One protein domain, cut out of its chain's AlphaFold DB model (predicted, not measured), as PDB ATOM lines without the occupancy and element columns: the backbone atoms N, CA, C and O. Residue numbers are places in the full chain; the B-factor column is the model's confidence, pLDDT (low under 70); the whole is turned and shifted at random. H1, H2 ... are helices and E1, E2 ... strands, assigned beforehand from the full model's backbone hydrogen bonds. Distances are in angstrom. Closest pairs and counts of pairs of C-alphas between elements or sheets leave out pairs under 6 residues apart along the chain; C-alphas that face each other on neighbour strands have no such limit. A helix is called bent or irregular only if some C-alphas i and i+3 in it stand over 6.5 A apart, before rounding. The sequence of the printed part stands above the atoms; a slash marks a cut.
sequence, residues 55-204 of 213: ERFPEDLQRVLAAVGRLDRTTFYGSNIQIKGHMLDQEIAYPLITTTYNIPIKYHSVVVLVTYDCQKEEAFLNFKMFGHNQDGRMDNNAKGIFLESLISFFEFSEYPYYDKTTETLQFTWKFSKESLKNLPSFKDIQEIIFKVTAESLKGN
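AT A GLANCE: This is residues 55 to 204 of the 213 residues of an uncharacterized protein of Chlamydiae bacterium (UniProt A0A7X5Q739). One twisted sheet of six strands has three helices, H1, H4 and H2, over one face, each running along the strands, while its other face is bare. The short H3 only grazes the sheet, and the long link of residues 70 to 85 between H1 and E1 runs out to a tip where residues 75 to 76 pair with residues 79 to 80. The printed part has 150 residues, with four named helices and six named strands in the order H1 E1 E2 E3 E4 H2 E5 E6 H3 H4. The sheet's order is E1, E2, E3, E4, E6, E5, all antiparallel, and the class is mixed, helices and strands. The whole is compact, with a radius of gyration of the C-alphas of 15.0 A and spans of 44 by 33 by 29 A.

IN THESE COORDINATES: H1 is residues 59 to 69, 15.0 A long, beginning at C-alpha 59 (-39.661, 44.080, -8.558). E1 is residues 86 to 93, E2 residues 96 to 105, 28.1 A, E3 residues 108 to 117, 29.1 A, and E4 residues 122 to 130, 26.1 A. H2 is residues 134 to 151, 27.0 A, and irregular: C-alphas 135 and 138 are 8.4 A apart. E5 is residues 155 to 163, E6 residues 168 to 175, H3 residues 177 to 182. H4 is residues 187 to 202, 22.0 A, ending at C-alpha 202 (-51.249, 24.662, 19.226).

HOW THE PARTS SIT: E1 to E4 form a meander, each strand the antiparallel neighbour of the one before; N 88 and O 100 are 2.8 A apart, N 99 and O 114 2.8 A, N 113 and O 126 2.8 A. E4, H2 and E5 form a split strand-helix-strand unit, two strands running the same way with E6 between them, its crossover right-handed; N 125 and O 173 are 3.0 A apart, N 163 and O 168 2.8 A. H1, H2 and H4 lie on the same face, making two layers with the sheet, at heights over the sheet of 8.9, 9.0 and 10.1 A. H2 and H4 touch, closest C-alphas Asn 141 and Val 196, 5.9 A, at a shallow tilt of 13 degrees, opposite ways. H1 and H4 touch only at their ends, closest C-alphas Ala 67 and Gln 190, 6.0 A. H1 and H3 only just touch, with 3 pairs of C-alphas within 8 A, the closest Asp 60 and Leu 180, 5.8 A. Every O i to N i+4 pair is within hydrogen-bond range in H1 and H3; H2 has 12 of 14, H4 11 of 12.

THE WHOLE: The C-alphas farthest apart, Gly 78 and Gln 119, are 46.4 A apart. The printed part has no cut; H1 to E1 is a long link. Mean pLDDT of the printed part is 77.4; 39 residues are under 70, among them 69 to 84.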
ATOM      1  N   GLU A  55     -38.199  49.956  -2.453       66.56
ATOM      2  CA  GLU A  55     -38.504  50.412  -3.812       66.56
ATOM      3  C   GLU A  55     -37.314  50.308  -4.777       66.56
ATOM      4  O   GLU A  55     -37.490  50.419  -5.993       66.56
ATOM      5  N   ARG A  56     -36.096  50.130  -4.253       66.44
ATOM      6  CA  ARG A  56     -34.877  49.990  -5.056       66.44
ATOM      7  C   ARG A  56     -34.516  48.547  -5.378       66.44
ATOM      8  O   ARG A  56     -33.617  48.337  -6.192       66.44
ATOM      9  N   PHE A  57     -35.198  47.562  -4.794       67.81
ATOM     10  CA  PHE A  57     -34.998  46.168  -5.180       67.81
ATOM     11  C   PHE A  57     -35.605  45.877  -6.553       67.81
ATOM     12  O   PHE A  57     -36.562  46.542  -6.954       67.81
ATOM     13  N   PRO A  58     -35.098  44.862  -7.273       68.88
ATOM     14  CA  PRO A  58     -35.816  44.294  -8.406       68.88
ATOM     15  C   PRO A  58     -37.254  43.956  -8.002       68.88
ATOM     16  O   PRO A  58     -37.473  43.425  -6.913       68.88
ATOM     17  N   GLU A  59     -38.230  44.257  -8.861       73.69
ATOM     18  CA  GLU A  59     -39.661  44.080  -8.558       73.69
ATOM     19  C   GLU A  59     -39.979  42.658  -8.067       73.69
ATOM     20  O   GLU A  59     -40.734  42.461  -7.117       73.69
ATOM     21  N   ASP A  60     -39.326  41.666  -8.665       69.50
ATOM     22  CA  ASP A  60     -39.454  40.260  -8.300       69.50
ATOM     23  C   ASP A  60     -38.986  39.976  -6.857       69.50
ATOM     24  O   ASP A  60     -39.642  39.234  -6.124       69.50
ATOM     25  N   LEU A  61     -37.908  40.628  -6.405       71.00
ATOM     26  CA  LEU A  61     -37.420  40.536  -5.025       71.00
ATOM     27  C   LEU A  61     -38.328  41.295  -4.052       71.00
ATOM     28  O   LEU A  61     -38.599  40.787  -2.965       71.00
ATOM     29  N   GLN A  62     -38.847  42.466  -4.441       75.38
ATOM     30  CA  GLN A  62     -39.814  43.213  -3.622       75.38
ATOM     31  C   GLN A  62     -41.012  42.337  -3.255       75.38
ATOM     32  O   GLN A  62     -41.475  42.349  -2.119       75.38
ATOM     33  N   ARG A  63     -41.490  41.512  -4.192       72.12
ATOM     34  CA  ARG A  63     -42.614  40.605  -3.941       72.12
ATOM     35  C   ARG A  63     -42.275  39.513  -2.919       72.12
ATOM     36  O   ARG A  63     -43.104  39.233  -2.055       72.12
ATOM     37  N   VAL A  64     -41.064  38.944  -2.966       74.38
ATOM     38  CA  VAL A  64     -40.581  37.967  -1.965       74.38
ATOM     39  C   VAL A  64     -40.485  38.619  -0.581       74.38
ATOM     40  O   VAL A  64     -40.979  38.068   0.403       74.38
ATOM     41  N   LEU A  65     -39.885  39.809  -0.506       78.12
ATOM     42  CA  LEU A  65     -39.716  40.560   0.741       78.12
ATOM     43  C   LEU A  65     -41.069  40.967   1.341       78.12
ATOM     44  O   LEU A  65     -41.302  40.759   2.534       78.12
ATOM     45  N   ALA A  66     -42.003  41.440   0.512       75.38
ATOM     46  CA  ALA A  66     -43.364  41.760   0.924       75.38
ATOM     47  C   ALA A  66     -44.115  40.527   1.454       75.38
ATOM     48  O   ALA A  66     -44.864  40.641   2.428       75.38
ATOM     49  N   ALA A  67     -43.892  39.350   0.855       72.75
ATOM     50  CA  ALA A  67     -44.486  38.097   1.312       72.75
ATOM     51  C   ALA A  67     -44.074  37.780   2.757       72.75
ATOM     52  O   ALA A  67     -44.929  37.553   3.610       72.75
ATOM     53  N   VAL A  68     -42.771  37.837   3.043       73.44
ATOM     54  CA  VAL A  68     -42.208  37.540   4.371       73.44
ATOM     55  C   VAL A  68     -42.538  38.641   5.388       73.44
ATOM     56  O   VAL A  68     -42.860  38.348   6.540       73.44
ATOM     57  N   GLY A  69     -42.499  39.910   4.973       68.06
ATOM     58  CA  GLY A  69     -42.760  41.060   5.842       68.06
ATOM     59  C   GLY A  69     -44.225  41.205   6.271       68.06
ATOM     60  O   GLY A  69     -44.503  41.734   7.350       68.06
ATOM     61  N   ARG A  70     -45.179  40.717   5.467       65.00
ATOM     62  CA  ARG A  70     -46.625  40.849   5.718       65.00
ATOM     63  C   ARG A  70     -47.311  39.495   5.884       65.00
ATOM     64  O   ARG A  70     -48.105  39.097   5.043       65.00
ATOM     65  N   LEU A  71     -47.072  38.801   6.994       60.84
ATOM     66  CA  LEU A  71     -47.849  37.608   7.368       60.84
ATOM     67  C   LEU A  71     -49.230  38.010   7.929       60.84
ATOM     68  O   LEU A  71     -49.588  37.767   9.082       60.84
ATOM     69  N   ASP A  72     -50.026  38.677   7.097       48.56
ATOM     70  CA  ASP A  72     -51.329  39.217   7.469       48.56
ATOM     71  C   ASP A  72     -52.403  38.125   7.440       48.56
ATOM     72  O   ASP A  72     -53.165  38.031   6.482       48.56
ATOM     73  N   ARG A  73     -52.485  37.306   8.498       51.16
ATOM     74  CA  ARG A  73     -53.731  36.670   8.985       51.16
ATOM     75  C   ARG A  73     -53.439  35.722  10.150       51.16
ATOM     76  O   ARG A  73     -52.739  34.733   9.980       51.16
ATOM     77  N   THR A  74     -54.105  35.917  11.289       47.56
ATOM     78  CA  THR A  74     -55.018  34.887  11.828       47.56
ATOM     79  C   THR A  74     -55.834  35.324  13.023       47.56
ATOM     80  O   THR A  74     -55.362  35.952  13.956       47.56
ATOM     81  N   THR A  75     -57.068  34.843  13.049       40.53
ATOM     82  CA  THR A  75     -57.922  34.762  14.226       40.53
ATOM     83  C   THR A  75     -57.361  33.731  15.216       40.53
ATOM     84  O   THR A  75     -57.426  32.528  14.990       40.53
ATOM     85  N   PHE A  76     -56.828  34.192  16.339       41.31
ATOM     86  CA  PHE A  76     -56.522  33.408  17.532       41.31
ATOM     87  C   PHE A  76     -57.672  33.607  18.528       41.31
ATOM     88  O   PHE A  76     -57.928  34.735  18.938       41.31
ATOM     89  N   TYR A  77     -58.399  32.552  18.914       42.44
ATOM     90  CA  TYR A  77     -59.486  32.628  19.918       42.44
ATOM     91  C   TYR A  77     -60.550  33.715  19.659       42.44
ATOM     92  O   TYR A  77     -60.968  34.415  20.575       42.44
ATOM     93  N   GLY A  78     -60.979  33.905  18.406       45.41
ATOM     94  CA  GLY A  78     -61.939  34.966  18.060       45.41
ATOM     95  C   GLY A  78     -61.343  36.382  18.003       45.41
ATOM     96  O   GLY A  78     -62.070  37.330  17.726       45.41
ATOM     97  N   SER A  79     -60.027  36.530  18.194       41.62
ATOM     98  CA  SER A  79     -59.278  37.782  18.023       41.62
ATOM     99  C   SER A  79     -58.269  37.679  16.879       41.62
ATOM    100  O   SER A  79     -57.460  36.764  16.850       41.62
ATOM    101  N   ASN A  80     -58.288  38.612  15.928       54.25
ATOM    102  CA  ASN A  80     -57.303  38.667  14.843       54.25
ATOM    103  C   ASN A  80     -55.925  39.069  15.398       54.25
ATOM    104  O   ASN A  80     -55.691  40.243  15.677       54.25
ATOM    105  N   ILE A  81     -55.019  38.105  15.566       53.00
ATOM    106  CA  ILE A  81     -53.603  38.344  15.834       53.00
ATOM    107  C   ILE A  81     -52.897  38.533  14.492       53.00
ATOM    108  O   ILE A  81     -52.901  37.666  13.620       53.00
ATOM    109  N   GLN A  82     -52.286  39.699  14.329       59.75
ATOM    110  CA  GLN A  82     -51.433  39.999  13.191       59.75
ATOM    111  C   GLN A  82     -49.999  39.621  13.565       59.75
ATOM    112  O   GLN A  82     -49.413  40.231  14.460       59.75
ATOM    113  N   ILE A  83     -49.443  38.606  12.906       62.31
ATOM    114  CA  ILE A  83     -48.027  38.264  13.037       62.31
ATOM    115  C   ILE A  83     -47.298  39.052  11.951       62.31
ATOM    116  O   ILE A  83     -47.564  38.865  10.772       62.31
ATOM    117  N   LYS A  84     -46.402  39.964  12.325       66.44
ATOM    118  CA  LYS A  84     -45.580  40.697  11.353       66.44
ATOM    119  C   LYS A  84     -44.142  40.223  11.444       66.44
ATOM    120  O   LYS A  84     -43.592  40.148  12.541       66.44
ATOM    121  N   GLY A  85     -43.547  39.922  10.293       71.50
ATOM    122  CA  GLY A  85     -42.105  39.755  10.201       71.50
ATOM    123  C   GLY A  85     -41.442  41.112  10.413       71.50
ATOM    124  O   GLY A  85     -41.754  42.076   9.717       71.50
ATOM    125  N   HIS A  86     -40.546  41.204  11.387       73.00
ATOM    126  CA  HIS A  86     -39.734  42.394  11.607       73.00
ATOM    127  C   HIS A  86     -38.413  42.227  10.868       73.00
ATOM    128  O   HIS A  86     -37.666  41.296  11.164       73.00
ATOM    129  N   MET A  87     -38.124  43.117   9.916       79.62
ATOM    130  CA  MET A  87     -36.793  43.190   9.315       79.62
ATOM    131  C   MET A  87     -35.797  43.565  10.416       79.62
ATOM    132  O   MET A  87     -35.959  44.596  11.069       79.62
ATOM    133  N   LEU A  88     -34.825  42.691  10.661       77.25
ATOM    134  CA  LEU A  88     -33.777  42.899  11.654       77.25
ATOM    135  C   LEU A  88     -32.569  43.593  11.048       77.25
ATOM    136  O   LEU A  88     -32.014  44.497  11.662       77.25
ATOM    137  N   ASP A  89     -32.158  43.126   9.874       79.12
ATOM    138  CA  ASP A  89     -30.919  43.546   9.245       79.12
ATOM    139  C   ASP A  89     -30.997  43.368   7.731       79.12
ATOM    140  O   ASP A  89     -31.783  42.558   7.219       79.12
ATOM    141  N   GLN A  90     -30.157  44.119   7.033       77.44
ATOM    142  CA  GLN A  90     -29.940  43.976   5.611       77.44
ATOM    143  C   GLN A  90     -28.457  44.128   5.306       77.44
ATOM    144  O   GLN A  90     -27.842  45.144   5.611       77.44
ATOM    145  N   GLU A  91     -27.903  43.120   4.650       79.25
ATOM    146  CA  GLU A  91     -26.517  43.101   4.217       79.25
ATOM    147  C   GLU A  91     -26.467  43.117   2.692       79.25
ATOM    148  O   GLU A  91     -27.126  42.323   2.015       79.25
ATOM    149  N   ILE A  92     -25.674  44.031   2.138       73.06
ATOM    150  CA  ILE A  92     -25.471  44.154   0.697       73.06
ATOM    151  C   ILE A  92     -23.996  43.875   0.425       73.06
ATOM    152  O   ILE A  92     -23.137  44.742   0.577       73.06
ATOM    153  N   ALA A  93     -23.715  42.643   0.017       70.00
ATOM    154  CA  ALA A  93     -22.391  42.168  -0.354       70.00
ATOM    155  C   ALA A  93     -22.461  41.659  -1.795       70.00
ATOM    156  O   ALA A  93     -22.687  40.474  -2.040       70.00
ATOM    157  N   TYR A  94     -22.325  42.576  -2.759       60.09
ATOM    158  CA  TYR A  94     -22.522  42.269  -4.179       60.09
ATOM    159  C   TYR A  94     -21.762  40.995  -4.619       60.09
ATOM    160  O   TYR A  94     -20.571  40.878  -4.316       60.09
ATOM    161  N   PRO A  95     -22.405  40.058  -5.353       70.19
ATOM    162  CA  PRO A  95     -23.730  40.148  -5.982       70.19
ATOM    163  C   PRO A  95     -24.937  39.817  -5.112       70.19
ATOM    164  O   PRO A  95     -26.039  39.702  -5.641       70.19
ATOM    165  N   LEU A  96     -24.755  39.680  -3.804       75.69
ATOM    166  CA  LEU A  96     -25.790  39.224  -2.893       75.69
ATOM    167  C   LEU A  96     -26.421  40.383  -2.122       75.69
ATOM    168  O   LEU A  96     -25.736  41.236  -1.554       75.69
ATOM    169  N   ILE A  97     -27.747  40.371  -2.078       82.00
ATOM    170  CA  ILE A  97     -28.552  41.186  -1.173       82.00
ATOM    171  C   ILE A  97     -29.219  40.226  -0.201       82.00
ATOM    172  O   ILE A  97     -29.968  39.348  -0.624       82.00
ATOM    173  N   THR A  98     -28.970  40.399   1.086       85.25
ATOM    174  CA  THR A  98     -29.491  39.525   2.132       85.25
ATOM    175  C   THR A  98     -30.335  40.339   3.096       85.25
ATOM    176  O   THR A  98     -29.836  41.262   3.729       85.25
ATOM    177  N   THR A  99     -31.607  39.981   3.247       87.62
ATOM    178  CA  THR A  99     -32.519  40.603   4.212       87.62
ATOM    179  C   THR A  99     -32.925  39.578   5.262       87.62
ATOM    180  O   THR A  99     -33.431  38.501   4.933       87.62
ATOM    181  N   THR A 100     -32.726  39.918   6.535       85.75
ATOM    182  CA  THR A 100     -33.063  39.053   7.670       85.75
ATOM    183  C   THR A 100     -34.356  39.518   8.317       85.75
ATOM    184  O   THR A 100     -34.458  40.655   8.774       85.75
ATOM    185  N   TYR A 101     -35.326  38.617   8.433       83.50
ATOM    186  CA  TYR A 101     -36.571  38.833   9.159       83.50
ATOM    187  C   TYR A 101     -36.622  37.963  10.408       83.50
ATOM    188  O   TYR A 101     -36.273  36.784  10.380       83.50
ATOM    189  N   ASN A 102     -37.141  38.531  11.491       80.75
ATOM    190  CA  ASN A 102     -37.567  37.791  12.666       80.75
ATOM    191  C   ASN A 102     -39.089  37.786  12.743       80.75
ATOM    192  O   ASN A 102     -39.731  38.836  12.702       80.75
ATOM    193  N   ILE A 103     -39.663  36.600  12.889       77.50
ATOM    194  CA  ILE A 103     -41.091  36.407  13.098       77.50
ATOM    195  C   ILE A 103     -41.265  36.062  14.582       77.50
ATOM    196  O   ILE A 103     -40.916  34.954  14.999       77.50
ATOM    197  N   PRO A 104     -41.761  36.998  15.410       64.44
ATOM    198  CA  PRO A 104     -41.863  36.780  16.842       64.44
ATOM    199  C   PRO A 104     -42.963  35.760  17.140       64.44
ATOM    200  O   PRO A 104     -44.147  36.008  16.909       64.44
ATOM    201  N   ILE A 105     -42.579  34.618  17.707       66.62
ATOM    202  CA  ILE A 105     -43.504  33.598  18.201       66.62
ATOM    203  C   ILE A 105     -43.261  33.453  19.698       66.62
ATOM    204  O   ILE A 105     -42.129  33.342  20.152       66.62
ATOM    205  N   LYS A 106     -44.335  33.443  20.491       54.22
ATOM    206  CA  LYS A 106     -44.282  33.523  21.963       54.22
ATOM    207  C   LYS A 106     -43.302  32.541  22.644       54.22
ATOM    208  O   LYS A 106     -42.836  32.841  23.736       54.22
ATOM    209  N   TYR A 107     -42.997  31.399  22.016       53.41
ATOM    210  CA  TYR A 107     -42.123  30.343  22.557       53.41
ATOM    211  C   TYR A 107     -41.107  29.767  21.558       53.41
ATOM    212  O   TYR A 107     -40.425  28.802  21.882       53.41
ATOM    213  N   HIS A 108     -41.028  30.323  20.350       63.41
ATOM    214  CA  HIS A 108     -40.091  29.886  19.316       63.41
ATOM    215  C   HIS A 108     -39.478  31.126  18.680       63.41
ATOM    216  O   HIS A 108     -40.156  32.137  18.513       63.41
ATOM    217  N   SER A 109     -38.210  31.053  18.299       71.25
ATOM    218  CA  SER A 109     -37.637  32.081  17.434       71.25
ATOM    219  C   SER A 109     -37.775  31.595  16.002       71.25
ATOM    220  O   SER A 109     -37.431  30.447  15.716       71.25
ATOM    221  N   VAL A 110     -38.295  32.432  15.112       82.06
ATOM    222  CA  VAL A 110     -38.319  32.130  13.680       82.06
ATOM    223  C   VAL A 110     -37.557  33.208  12.949       82.06
ATOM    224  O   VAL A 110     -37.885  34.388  13.044       82.06
ATOM    225  N   VAL A 111     -36.537  32.780  12.221       86.31
ATOM    226  CA  VAL A 111     -35.703  33.641  11.396       86.31
ATOM    227  C   VAL A 111     -35.906  33.235   9.949       86.31
ATOM    228  O   VAL A 111     -35.820  32.055   9.607       86.31
ATOM    229  N   VAL A 112     -36.188  34.220   9.105       88.50
ATOM    230  CA  VAL A 112     -36.297  34.041   7.660       88.50
ATOM    231  C   VAL A 112     -35.254  34.920   7.004       88.50
ATOM    232  O   VAL A 112     -35.290  36.141   7.135       88.50
ATOM    233  N   LEU A 113     -34.320  34.289   6.309       91.25
ATOM    234  CA  LEU A 113     -33.282  34.955   5.546       91.25
ATOM    235  C   LEU A 113     -33.658  34.899   4.067       91.25
ATOM    236  O   LEU A 113     -33.818  33.813   3.509       91.25
ATOM    237  N   VAL A 114     -33.806  36.062   3.442       90.69
ATOM    238  CA  VAL A 114     -34.028  36.178   1.999       90.69
ATOM    239  C   VAL A 114     -32.738  36.675   1.369       90.69
ATOM    240  O   VAL A 114     -32.343  37.814   1.599       90.69
ATOM    241  N   THR A 115     -32.089  35.834   0.574       90.44
ATOM    242  CA  THR A 115     -30.872  36.185  -0.166       90.44
ATOM    243  C   THR A 115     -31.189  36.235  -1.649       90.44
ATOM    244  O   THR A 115     -31.735  35.285  -2.198       90.44
ATOM    245  N   TYR A 116     -30.827  37.319  -2.317       87.00
ATOM    246  CA  TYR A 116     -30.997  37.490  -3.752       87.00
ATOM    247  C   TYR A 116     -29.645  37.648  -4.435       87.00
ATOM    248  O   TYR A 116     -28.870  38.533  -4.070       87.00
ATOM    249  N   ASP A 117     -29.376  36.802  -5.426       84.44
ATOM    250  CA  ASP A 117     -28.207  36.893  -6.299       84.44
ATOM    251  C   ASP A 117     -28.563  37.750  -7.517       84.44
ATOM    252  O   ASP A 117     -29.285  37.316  -8.419       84.44
ATOM    253  N   CYS A 118     -28.049  38.980  -7.552       78.12
ATOM    254  CA  CYS A 118     -28.319  39.929  -8.627       78.12
ATOM    255  C   CYS A 118     -27.772  39.488  -9.989       78.12
ATOM    256  O   CYS A 118     -28.275  39.959 -11.005       78.12
ATOM    257  N   GLN A 119     -26.745  38.634 -10.035       77.75
ATOM    258  CA  GLN A 119     -26.165  38.175 -11.301       77.75
ATOM    259  C   GLN A 119     -26.957  37.019 -11.895       77.75
ATOM    260  O   GLN A 119     -27.148  36.960 -13.108       77.75
ATOM    261  N   LYS A 120     -27.405  36.095 -11.045       83.75
ATOM    262  CA  LYS A 120     -28.193  34.937 -11.484       83.75
ATOM    263  C   LYS A 120     -29.687  35.221 -11.550       83.75
ATOM    264  O   LYS A 120     -30.414  34.449 -12.165       83.75
ATOM    265  N   GLU A 121     -30.126  36.319 -10.938       83.00
ATOM    266  CA  GLU A 121     -31.536  36.648 -10.731       83.00
ATOM    267  C   GLU A 121     -32.280  35.508 -10.015       83.00
ATOM    268  O   GLU A 121     -33.387  35.120 -10.381       83.00
ATOM    269  N   GLU A 122     -31.635  34.946  -8.992       89.00
ATOM    270  CA  GLU A 122     -32.176  33.868  -8.163       89.00
ATOM    271  C   GLU A 122     -32.388  34.369  -6.732       89.00
ATOM    272  O   GLU A 122     -31.557  35.103  -6.191       89.00
ATOM    273  N   ALA A 123     -33.480  33.940  -6.098       90.06
ATOM    274  CA  ALA A 123     -33.735  34.187  -4.684       90.06
ATOM    275  C   ALA A 123     -33.677  32.883  -3.886       90.06
ATOM    276  O   ALA A 123     -34.187  31.846  -4.310       90.06
ATOM    277  N   PHE A 124     -33.114  32.957  -2.690       93.00
ATOM    278  CA  PHE A 124     -33.093  31.890  -1.705       93.00
ATOM    279  C   PHE A 124     -33.838  32.370  -0.470       93.00
ATOM    280  O   PHE A 124     -33.544  33.440   0.061       93.00
ATOM    281  N   LEU A 125     -34.799  31.578  -0.007       93.06
ATOM    282  CA  LEU A 125     -35.506  31.828   1.243       93.06
ATOM    283  C   LEU A 125     -35.130  30.715   2.210       93.06
ATOM    284  O   LEU A 125     -35.620  29.592   2.095       93.06
ATOM    285  N   ASN A 126     -34.235  31.030   3.139       93.75
ATOM    286  CA  ASN A 126     -33.832  30.132   4.208       93.75
ATOM    287  C   ASN A 126     -34.704  30.400   5.436       93.75
ATOM    288  O   ASN A 126     -34.730  31.504   5.981       93.75
ATOM    289  N   PHE A 127     -35.440  29.381   5.850       92.88
ATOM    290  CA  PHE A 127     -36.305  29.424   7.013       92.88
ATOM    291  C   PHE A 127     -35.662  28.635   8.146       92.88
ATOM    292  O   PHE A 127     -35.251  27.490   7.951       92.88
ATOM    293  N   LYS A 128     -35.636  29.223   9.343       90.69
ATOM    294  CA  LYS A 128     -35.190  28.568  10.573       90.69
ATOM    295  C   LYS A 128     -36.189  28.797  11.684       90.69
ATOM    296  O   LYS A 128     -36.527  29.934  12.005       90.69
ATOM    297  N   MET A 129     -36.606  27.711  12.312       86.69
ATOM    298  CA  MET A 129     -37.452  27.718  13.490       86.69
ATOM    299  C   MET A 129     -36.758  26.994  14.635       86.69
ATOM    300  O   MET A 129     -36.527  25.790  14.573       86.69
ATOM    301  N   PHE A 130     -36.463  27.741  15.691       84.88
ATOM    302  CA  PHE A 130     -35.759  27.255  16.871       84.88
ATOM    303  C   PHE A 130     -36.754  26.751  17.916       84.88
ATOM    304  O   PHE A 130     -37.675  27.482  18.299       84.88
ATOM    305  N   GLY A 131     -36.562  25.521  18.394       82.38
ATOM    306  CA  GLY A 131     -37.342  24.949  19.487       82.38
ATOM    307  C   GLY A 131     -37.225  23.432  19.630       82.38
ATOM    308  O   GLY A 131     -36.742  22.712  18.757       82.38
ATOM    309  N   HIS A 132     -37.729  22.930  20.755       80.75
ATOM    310  CA  HIS A 132     -37.698  21.507  21.072       80.75
ATOM    311  C   HIS A 132     -38.721  20.731  20.234       80.75
ATOM    312  O   HIS A 132     -39.883  21.125  20.114       80.75
ATOM    313  N   ASN A 133     -38.329  19.559  19.741       83.00
ATOM    314  CA  ASN A 133     -39.221  18.647  19.027       83.00
ATOM    315  C   ASN A 133     -40.061  17.775  19.980       83.00
ATOM    316  O   ASN A 133     -39.967  16.546  19.987       83.00
ATOM    317  N   GLN A 134     -40.876  18.419  20.816       80.00
ATOM    318  CA  GLN A 134     -41.826  17.718  21.683       80.00
ATOM    319  C   GLN A 134     -42.870  16.979  20.838       80.00
ATOM    320  O   GLN A 134     -43.390  17.536  19.870       80.00
ATOM    321  N   ASP A 135     -43.169  15.730  21.196       81.88
ATOM    322  CA  ASP A 135     -44.138  14.857  20.514       81.88
ATOM    323  C   ASP A 135     -43.905  14.674  18.996       81.88
ATOM    324  O   ASP A 135     -44.834  14.348  18.257       81.88
ATOM    325  N   GLY A 136     -42.685  14.913  18.493       82.69
ATOM    326  CA  GLY A 136     -42.389  14.837  17.055       82.69
ATOM    327  C   GLY A 136     -43.001  15.975  16.222       82.69
ATOM    328  O   GLY A 136     -43.149  15.843  15.006       82.69
ATOM    329  N   ARG A 137     -43.399  17.091  16.849       81.56
ATOM    330  CA  ARG A 137     -44.054  18.223  16.168       81.56
ATOM    331  C   ARG A 137     -43.200  18.864  15.080       81.56
ATOM    332  O   ARG A 137     -43.734  19.163  14.020       81.56
ATOM    333  N   MET A 138     -41.901  19.046  15.307       86.50
ATOM    334  CA  MET A 138     -41.016  19.644  14.301       86.50
ATOM    335  C   MET A 138     -40.849  18.727  13.088       86.50
ATOM    336  O   MET A 138     -40.863  19.207  11.958       86.50
ATOM    337  N   ASP A 139     -40.785  17.410  13.303       87.31
ATOM    338  CA  ASP A 139     -40.744  16.435  12.205       87.31
ATOM    339  C   ASP A 139     -42.056  16.422  11.405       87.31
ATOM    340  O   ASP A 139     -42.051  16.284  10.180       87.31
ATOM    341  N   ASN A 140     -43.198  16.575  12.080       87.38
ATOM    342  CA  ASN A 140     -44.499  16.667  11.419       87.38
ATOM    343  C   ASN A 140     -44.644  17.976  10.632       87.38
ATOM    344  O   ASN A 140     -45.086  17.938   9.483       87.38
ATOM    345  N   ASN A 141     -44.195  19.101  11.198       87.56
ATOM    346  CA  ASN A 141     -44.126  20.381  10.497       87.56
ATOM    347  C   ASN A 141     -43.236  20.272   9.253       87.56
ATOM    348  O   ASN A 141     -43.645  20.710   8.182       87.56
ATOM    349  N   ALA A 142     -42.062  19.634   9.356       91.19
ATOM    350  CA  ALA A 142     -41.162  19.409   8.223       91.19
ATOM    351  C   ALA A 142     -41.861  18.663   7.073       91.19
ATOM    352  O   ALA A 142     -41.799  19.090   5.920       91.19
ATOM    353  N   LYS A 143     -42.592  17.586   7.389       90.12
ATOM    354  CA  LYS A 143     -43.387  16.836   6.400       90.12
ATOM    355  C   LYS A 143     -44.497  17.688   5.788       90.12
ATOM    356  O   LYS A 143     -44.712  17.618   4.582       90.12
ATOM    357  N   GLY A 144     -45.189  18.483   6.606       88.31
ATOM    358  CA  GLY A 144     -46.215  19.418   6.145       88.31
ATOM    359  C   GLY A 144     -45.650  20.442   5.161       88.31
ATOM    360  O   GLY A 144     -46.174  20.569   4.060       88.31
ATOM    361  N   ILE A 145     -44.535  21.092   5.514       90.94
ATOM    362  CA  ILE A 145     -43.825  22.046   4.644       90.94
ATOM    363  C   ILE A 145     -43.467  21.389   3.321       90.94
ATOM    364  O   ILE A 145     -43.714  21.970   2.269       90.94
ATOM    365  N   PHE A 146     -42.894  20.186   3.372       92.06
ATOM    366  CA  PHE A 146     -42.499  19.459   2.175       92.06
ATOM    367  C   PHE A 146     -43.690  19.225   1.239       92.06
ATOM    368  O   PHE A 146     -43.607  19.551   0.059       92.06
ATOM    369  N   LEU A 147     -44.810  18.718   1.764       88.94
ATOM    370  CA  LEU A 147     -46.004  18.434   0.965       88.94
ATOM    371  C   LEU A 147     -46.628  19.699   0.367       88.94
ATOM    372  O   LEU A 147     -46.904  19.720  -0.829       88.94
ATOM    373  N   GLU A 148     -46.817  20.752   1.163       88.81
ATOM    374  CA  GLU A 148     -47.404  22.012   0.679       88.81
ATOM    375  C   GLU A 148     -46.493  22.684  -0.357       88.81
ATOM    376  O   GLU A 148     -46.956  23.157  -1.389       88.81
ATOM    377  N   SER A 149     -45.174  22.639  -0.144       89.31
ATOM    378  CA  SER A 149     -44.206  23.183  -1.104       89.31
ATOM    379  C   SER A 149     -44.226  22.430  -2.432       89.31
ATOM    380  O   SER A 149     -44.079  23.050  -3.480       89.31
ATOM    381  N   LEU A 150     -44.438  21.109  -2.417       87.00
ATOM    382  CA  LEU A 150     -44.615  20.334  -3.648       87.00
ATOM    383  C   LEU A 150     -45.902  20.720  -4.386       87.00
ATOM    384  O   LEU A 150     -45.888  20.792  -5.612       87.00
ATOM    385  N   ILE A 151     -46.996  20.977  -3.659       85.62
ATOM    386  CA  ILE A 151     -48.277  21.413  -4.240       85.62
ATOM    387  C   ILE A 151     -48.134  22.796  -4.889       85.62
ATOM    388  O   ILE A 151     -48.640  23.005  -5.989       85.62
ATOM    389  N   SER A 152     -47.399  23.707  -4.247       83.56
ATOM    390  CA  SER A 152     -47.093  25.044  -4.774       83.56
ATOM    391  C   SER A 152     -45.913  25.070  -5.758       83.56
ATOM    392  O   SER A 152     -45.513  26.145  -6.203       83.56
ATOM    393  N   PHE A 153     -45.365  23.906  -6.136       86.50
ATOM    394  CA  PHE A 153     -44.233  23.761  -7.063       86.50
ATOM    395  C   PHE A 153     -42.974  24.551  -6.659       86.50
ATOM    396  O   PHE A 153     -42.224  25.027  -7.512       86.50
ATOM    397  N   PHE A 154     -42.717  24.689  -5.358       87.62
ATOM    398  CA  PHE A 154     -41.507  25.331  -4.850       87.62
ATOM    399  C   PHE A 154     -40.318  24.374  -4.893       87.62
ATOM    400  O   PHE A 154     -40.378  23.239  -4.413       87.62
ATOM    401  N   GLU A 155     -39.210  24.851  -5.455       90.38
ATOM    402  CA  GLU A 155     -37.955  24.111  -5.503       90.38
ATOM    403  C   GLU A 155     -37.207  24.259  -4.172       90.38
ATOM    404  O   GLU A 155     -37.077  25.355  -3.623       90.38
ATOM    405  N   PHE A 156     -36.692  23.149  -3.647       92.38
ATOM    406  CA  PHE A 156     -35.850  23.153  -2.455       92.38
ATOM    407  C   PHE A 156     -34.376  23.114  -2.844       92.38
ATOM    408  O   PHE A 156     -33.935  22.189  -3.522       92.38
ATOM    409  N   SER A 157     -33.596  24.064  -2.327       94.38
ATOM    410  CA  SER A 157     -32.139  23.906  -2.242       94.38
ATOM    411  C   SER A 157     -31.749  23.039  -1.045       94.38
ATOM    412  O   SER A 157     -30.726  22.362  -1.076       94.38
ATOM    413  N   GLU A 158     -32.550  23.077   0.019       95.62
ATOM    414  CA  GLU A 158     -32.385  22.259   1.216       95.62
ATOM    415  C   GLU A 158     -33.774  21.828   1.688       95.62
ATOM    416  O   GLU A 158     -34.630  22.672   1.965       95.62
ATOM    417  N   TYR A 159     -34.009  20.515   1.735       95.25
ATOM    418  CA  TYR A 159     -35.297  19.965   2.152       95.25
ATOM    419  C   TYR A 159     -35.589  20.270   3.626       95.25
ATOM    420  O   TYR A 159     -34.651  20.423   4.401       95.25
ATOM    421  N   PRO A 160     -36.863  20.302   4.047       95.00
ATOM    422  CA  PRO A 160     -37.205  20.469   5.453       95.00
ATOM    423  C   PRO A 160     -36.745  19.298   6.311       95.00
ATOM    424  O   PRO A 160     -37.125  18.150   6.073       95.00
ATOM    425  N   TYR A 161     -35.978  19.597   7.356       94.50
ATOM    426  CA  TYR A 161     -35.637  18.646   8.409       94.50
ATOM    427  C   TYR A 161     -35.439  19.349   9.749       94.50
ATOM    428  O   TYR A 161     -35.168  20.549   9.822       94.50
ATOM    429  N   TYR A 162     -35.566  18.570  10.819       93.19
ATOM    430  CA  TYR A 162     -35.239  19.003  12.166       93.19
ATOM    431  C   TYR A 162     -33.834  18.533  12.551       93.19
ATOM    432  O   TYR A 162     -33.574  17.330  12.649       93.19
ATOM    433  N   ASP A 163     -32.929  19.477  12.795       92.25
ATOM    434  CA  ASP A 163     -31.624  19.203  13.380       92.25
ATOM    435  C   ASP A 163     -31.732  19.169  14.907       92.25
ATOM    436  O   ASP A 163     -32.002  20.174  15.564       92.25
ATOM    437  N   LYS A 164     -31.479  17.992  15.484       89.25
ATOM    438  CA  LYS A 164     -31.481  17.779  16.937       89.25
ATOM    439  C   LYS A 164     -30.312  18.462  17.642       89.25
ATOM    440  O   LYS A 164     -30.408  18.713  18.835       89.25
ATOM    441  N   THR A 165     -29.214  18.720  16.936       89.06
ATOM    442  CA  THR A 165     -28.001  19.315  17.516       89.06
ATOM    443  C   THR A 165     -28.206  20.798  17.783       89.06
ATOM    444  O   THR A 165     -27.829  21.300  18.836       89.06
ATOM    445  N   THR A 166     -28.816  21.492  16.823       87.38
ATOM    446  CA  THR A 166     -29.125  22.925  16.910       87.38
ATOM    447  C   THR A 166     -30.558  23.203  17.362       87.38
ATOM    448  O   THR A 166     -30.956  24.362  17.437       87.38
ATOM    449  N   GLU A 167     -31.344  22.157  17.640       87.88
ATOM    450  CA  GLU A 167     -32.776  22.226  17.955       87.88
ATOM    451  C   GLU A 167     -33.560  23.105  16.969       87.88
ATOM    452  O   GLU A 167     -34.375  23.950  17.351       87.88
ATOM    453  N   THR A 168     -33.278  22.934  15.678       90.25
ATOM    454  CA  THR A 168     -33.771  23.827  14.628       90.25
ATOM    455  C   THR A 168     -34.456  23.043  13.519       90.25
ATOM    456  O   THR A 168     -33.880  22.131  12.930       90.25
ATOM    457  N   LEU A 169     -35.691  23.425  13.198       91.25
ATOM    458  CA  LEU A 169     -36.341  23.060  11.944       91.25
ATOM    459  C   LEU A 169     -35.894  24.051  10.872       91.25
ATOM    460  O   LEU A 169     -36.136  25.250  11.019       91.25
ATOM    461  N   GLN A 170     -35.271  23.562   9.804       94.81
ATOM    462  CA  GLN A 170     -34.787  24.420   8.729       94.81
ATOM    463  C   GLN A 170     -35.047  23.852   7.342       94.81
ATOM    464  O   GLN A 170     -35.155  22.639   7.158       94.81
ATOM    465  N   PHE A 171     -35.184  24.759   6.381       95.50
ATOM    466  CA  PHE A 171     -35.259  24.466   4.953       95.50
ATOM    467  C   PHE A 171     -34.855  25.696   4.148       95.50
ATOM    468  O   PHE A 171     -34.896  26.824   4.647       95.50
ATOM    469  N   THR A 172     -34.526  25.478   2.879       95.69
ATOM    470  CA  THR A 172     -34.225  26.559   1.944       95.69
ATOM    471  C   THR A 172     -34.992  26.352   0.650       95.69
ATOM    472  O   THR A 172     -34.749  25.376  -0.066       95.69
ATOM    473  N   TRP A 173     -35.885  27.286   0.320       94.25
ATOM    474  CA  TRP A 173     -36.449  27.378  -1.024       94.25
ATOM    475  C   TRP A 173     -35.497  28.111  -1.957       94.25
ATOM    476  O   TRP A 173     -34.828  29.065  -1.553       94.25
ATOM    477  N   LYS A 174     -35.475  27.670  -3.211       92.62
ATOM    478  CA  LYS A 174     -34.809  28.338  -4.319       92.62
ATOM    479  C   LYS A 174     -35.869  28.800  -5.313       92.62
ATOM    480  O   LYS A 174     -36.715  28.022  -5.739       92.62
ATOM    481  N   PHE A 175     -35.790  30.057  -5.714       89.56
ATOM    482  CA  PHE A 175     -36.624  30.632  -6.756       89.56
ATOM    483  C   PHE A 175     -35.717  31.088  -7.894       89.56
ATOM    484  O   PHE A 175     -34.939  32.028  -7.730       89.56
ATOM    485  N   SER A 176     -35.799  30.407  -9.039       88.38
ATOM    486  CA  SER A 176     -35.144  30.876 -10.259       88.38
ATOM    487  C   SER A 176     -35.817  32.145 -10.783       88.38
ATOM    488  O   SER A 176     -36.943  32.475 -10.398       88.38
ATOM    489  N   LYS A 177     -35.164  32.821 -11.727       85.88
ATOM    490  CA  LYS A 177     -35.725  33.957 -12.462       85.88
ATOM    491  C   LYS A 177     -37.111  33.663 -13.046       85.88
ATOM    492  O   LYS A 177     -38.009  34.501 -12.982       85.88
ATOM    493  N   GLU A 178     -37.306  32.484 -13.631       83.50
ATOM    494  CA  GLU A 178     -38.594  32.068 -14.194       83.50
ATOM    495  C   GLU A 178     -39.634  31.838 -13.099       83.50
ATOM    496  O   GLU A 178     -40.781  32.265 -13.251       83.50
ATOM    497  N   SER A 179     -39.238  31.198 -11.996       80.56
ATOM    498  CA  SER A 179     -40.118  30.958 -10.852       80.56
ATOM    499  C   SER A 179     -40.555  32.266 -10.205       80.56
ATOM    500  O   SER A 179     -41.732  32.424  -9.920       80.56
ATOM    501  N   LEU A 180     -39.653  33.237 -10.044       79.12
ATOM    502  CA  LEU A 180     -39.960  34.569  -9.511       79.12
ATOM    503  C   LEU A 180     -41.009  35.316 -10.346       79.12
ATOM    504  O   LEU A 180     -41.907  35.951  -9.791       79.12
ATOM    505  N   LYS A 181     -40.946  35.180 -11.674       77.62
ATOM    506  CA  LYS A 181     -41.902  35.807 -12.600       77.62
ATOM    507  C   LYS A 181     -43.261  35.116 -12.632       77.62
ATOM    508  O   LYS A 181     -44.279  35.786 -12.794       77.62
ATOM    509  N   ASN A 182     -43.263  33.790 -12.513       72.38
ATOM    510  CA  ASN A 182     -44.450  32.945 -12.676       72.38
ATOM    511  C   ASN A 182     -45.027  32.438 -11.350       72.38
ATOM    512  O   ASN A 182     -45.932  31.604 -11.366       72.38
ATOM    513  N   LEU A 183     -44.492  32.902 -10.220       63.69
ATOM    514  CA  LEU A 183     -44.834  32.414  -8.893       63.69
ATOM    515  C   LEU A 183     -46.353  32.571  -8.677       63.69
ATOM    516  O   LEU A 183     -46.851  33.706  -8.687       63.69
ATOM    517  N   PRO A 184     -47.112  31.463  -8.512       54.66
ATOM    518  CA  PRO A 184     -48.497  31.551  -8.073       54.66
ATOM    519  C   PRO A 184     -48.483  32.309  -6.750       54.66
ATOM    520  O   PRO A 184     -47.553  32.149  -5.962       54.66
ATOM    521  N   SER A 185     -49.431  33.234  -6.595       58.88
ATOM    522  CA  SER A 185     -49.368  34.355  -5.654       58.88
ATOM    523  C   SER A 185     -48.565  34.056  -4.386       58.88
ATOM    524  O   SER A 185     -48.866  33.092  -3.691       58.88
ATOM    525  N   PHE A 186     -47.623  34.937  -4.038       67.06
ATOM    526  CA  PHE A 186     -46.807  34.934  -2.811       67.06
ATOM    527  C   PHE A 186     -47.567  34.658  -1.490       67.06
ATOM    528  O   PHE A 186     -46.957  34.415  -0.451       67.06
ATOM    529  N   LYS A 187     -48.899  34.656  -1.545       69.38
ATOM    530  CA  LYS A 187     -49.830  34.059  -0.592       69.38
ATOM    531  C   LYS A 187     -49.464  32.626  -0.181       69.38
ATOM    532  O   LYS A 187     -49.570  32.328   0.997       69.38
ATOM    533  N   ASP A 188     -48.976  31.776  -1.080       77.12
ATOM    534  CA  ASP A 188     -48.630  30.382  -0.748       77.12
ATOM    535  C   ASP A 188     -47.421  30.310   0.205       77.12
ATOM    536  O   ASP A 188     -47.437  29.581   1.196       77.12
ATOM    537  N   ILE A 189     -46.400  31.148  -0.027       79.38
ATOM    538  CA  ILE A 189     -45.254  31.315   0.887       79.38
ATOM    539  C   ILE A 189     -45.747  31.752   2.267       79.38
ATOM    540  O   ILE A 189     -45.347  31.187   3.288       79.38
ATOM    541  N   GLN A 190     -46.644  32.743   2.294       77.69
ATOM    542  CA  GLN A 190     -47.244  33.232   3.531       77.69
ATOM    543  C   GLN A 190     -48.037  32.141   4.239       77.69
ATOM    544  O   GLN A 190     -47.882  31.984   5.444       77.69
ATOM    545  N   GLU A 191     -48.853  31.376   3.517       78.38
ATOM    546  CA  GLU A 191     -49.697  30.316   4.064       78.38
ATOM    547  C   GLU A 191     -48.869  29.176   4.662       78.38
ATOM    548  O   GLU A 191     -49.175  28.726   5.767       78.38
ATOM    549  N   ILE A 192     -47.790  28.752   3.998       82.69
ATOM    550  CA  ILE A 192     -46.909  27.692   4.511       82.69
ATOM    551  C   ILE A 192     -46.165  28.170   5.761       82.69
ATOM    552  O   ILE A 192     -46.223  27.504   6.799       82.69
ATOM    553  N   ILE A 193     -45.510  29.338   5.701       79.75
ATOM    554  CA  ILE A 193     -44.820  29.924   6.864       79.75
ATOM    555  C   ILE A 193     -45.819  30.114   8.010       79.75
ATOM    556  O   ILE A 193     -45.555  29.749   9.158       79.75
ATOM    557  N   PHE A 194     -47.009  30.620   7.705       76.81
ATOM    558  CA  PHE A 194     -48.063  30.813   8.683       76.81
ATOM    559  C   PHE A 194     -48.505  29.491   9.332       76.81
ATOM    560  O   PHE A 194     -48.574  29.390  10.555       76.81
ATOM    561  N   LYS A 195     -48.770  28.446   8.547       76.19
ATOM    562  CA  LYS A 195     -49.231  27.150   9.060       76.19
ATOM    563  C   LYS A 195     -48.223  26.533  10.029       76.19
ATOM    564  O   LYS A 195     -48.611  26.100  11.112       76.19
ATOM    565  N   VAL A 196     -46.935  26.580   9.692       77.06
ATOM    566  CA  VAL A 196     -45.839  26.059  10.531       77.06
ATOM    567  C   VAL A 196     -45.712  26.838  11.836       77.06
ATOM    568  O   VAL A 196     -45.583  26.262  12.924       77.06
ATOM    569  N   THR A 197     -45.779  28.165  11.743       71.75
ATOM    570  CA  THR A 197     -45.703  29.037  12.918       71.75
ATOM    571  C   THR A 197     -46.932  28.873  13.820       71.75
ATOM    572  O   THR A 197     -46.789  28.808  15.042       71.75
ATOM    573  N   ALA A 198     -48.123  28.688  13.245       67.81
ATOM    574  CA  ALA A 198     -49.370  28.456  13.969       67.81
ATOM    575  C   ALA A 198     -49.459  27.068  14.619       67.81
ATOM    576  O   ALA A 198     -49.908  26.955  15.760       67.81
ATOM    577  N   GLU A 199     -49.036  26.001  13.936       67.19
ATOM    578  CA  GLU A 199     -49.012  24.641  14.499       67.19
ATOM    579  C   GLU A 199     -48.125  24.554  15.737       67.19
ATOM    580  O   GLU A 199     -48.501  23.943  16.742       67.19
ATOM    581  N   SER A 200     -47.024  25.295  15.729       65.38
ATOM    582  CA  SER A 200     -46.115  25.401  16.867       65.38
ATOM    583  C   SER A 200     -46.709  26.152  18.068       65.38
ATOM    584  O   SER A 200     -46.210  26.025  19.188       65.38
ATOM    585  N   LEU A 201     -47.812  26.886  17.881       60.53
ATOM    586  CA  LEU A 201     -48.577  27.512  18.963       60.53
ATOM    587  C   LEU A 201     -49.675  26.593  19.544       60.53
ATOM    588  O   LEU A 201     -50.089  26.808  20.686       60.53
ATOM    589  N   LYS A 202     -50.133  25.557  18.813       60.00
ATOM    590  CA  LYS A 202     -51.249  24.662  19.226       60.00
ATOM    591  C   LYS A 202     -50.939  23.837  20.474       60.00
ATOM    592  O   LYS A 202     -51.837  23.483  21.234       60.00
ATOM    593  N   GLY A 203     -49.659  23.563  20.702       47.53
ATOM    594  CA  GLY A 203     -49.156  22.712  21.773       47.53
ATOM    595  C   GLY A 203     -49.563  23.061  23.200       47.53
ATOM    596  O   GLY A 203     -49.578  22.176  24.048       47.53
ATOM    597  N   ASN A 204     -49.884  24.331  23.453       44.94
ATOM    598  CA  ASN A 204     -50.062  24.860  24.805       44.94
ATOM    599  C   ASN A 204     -51.482  25.368  25.098       44.94
ATOM    600  O   ASN A 204     -51.748  25.752  26.234       44.94
TER     601      ASN A 204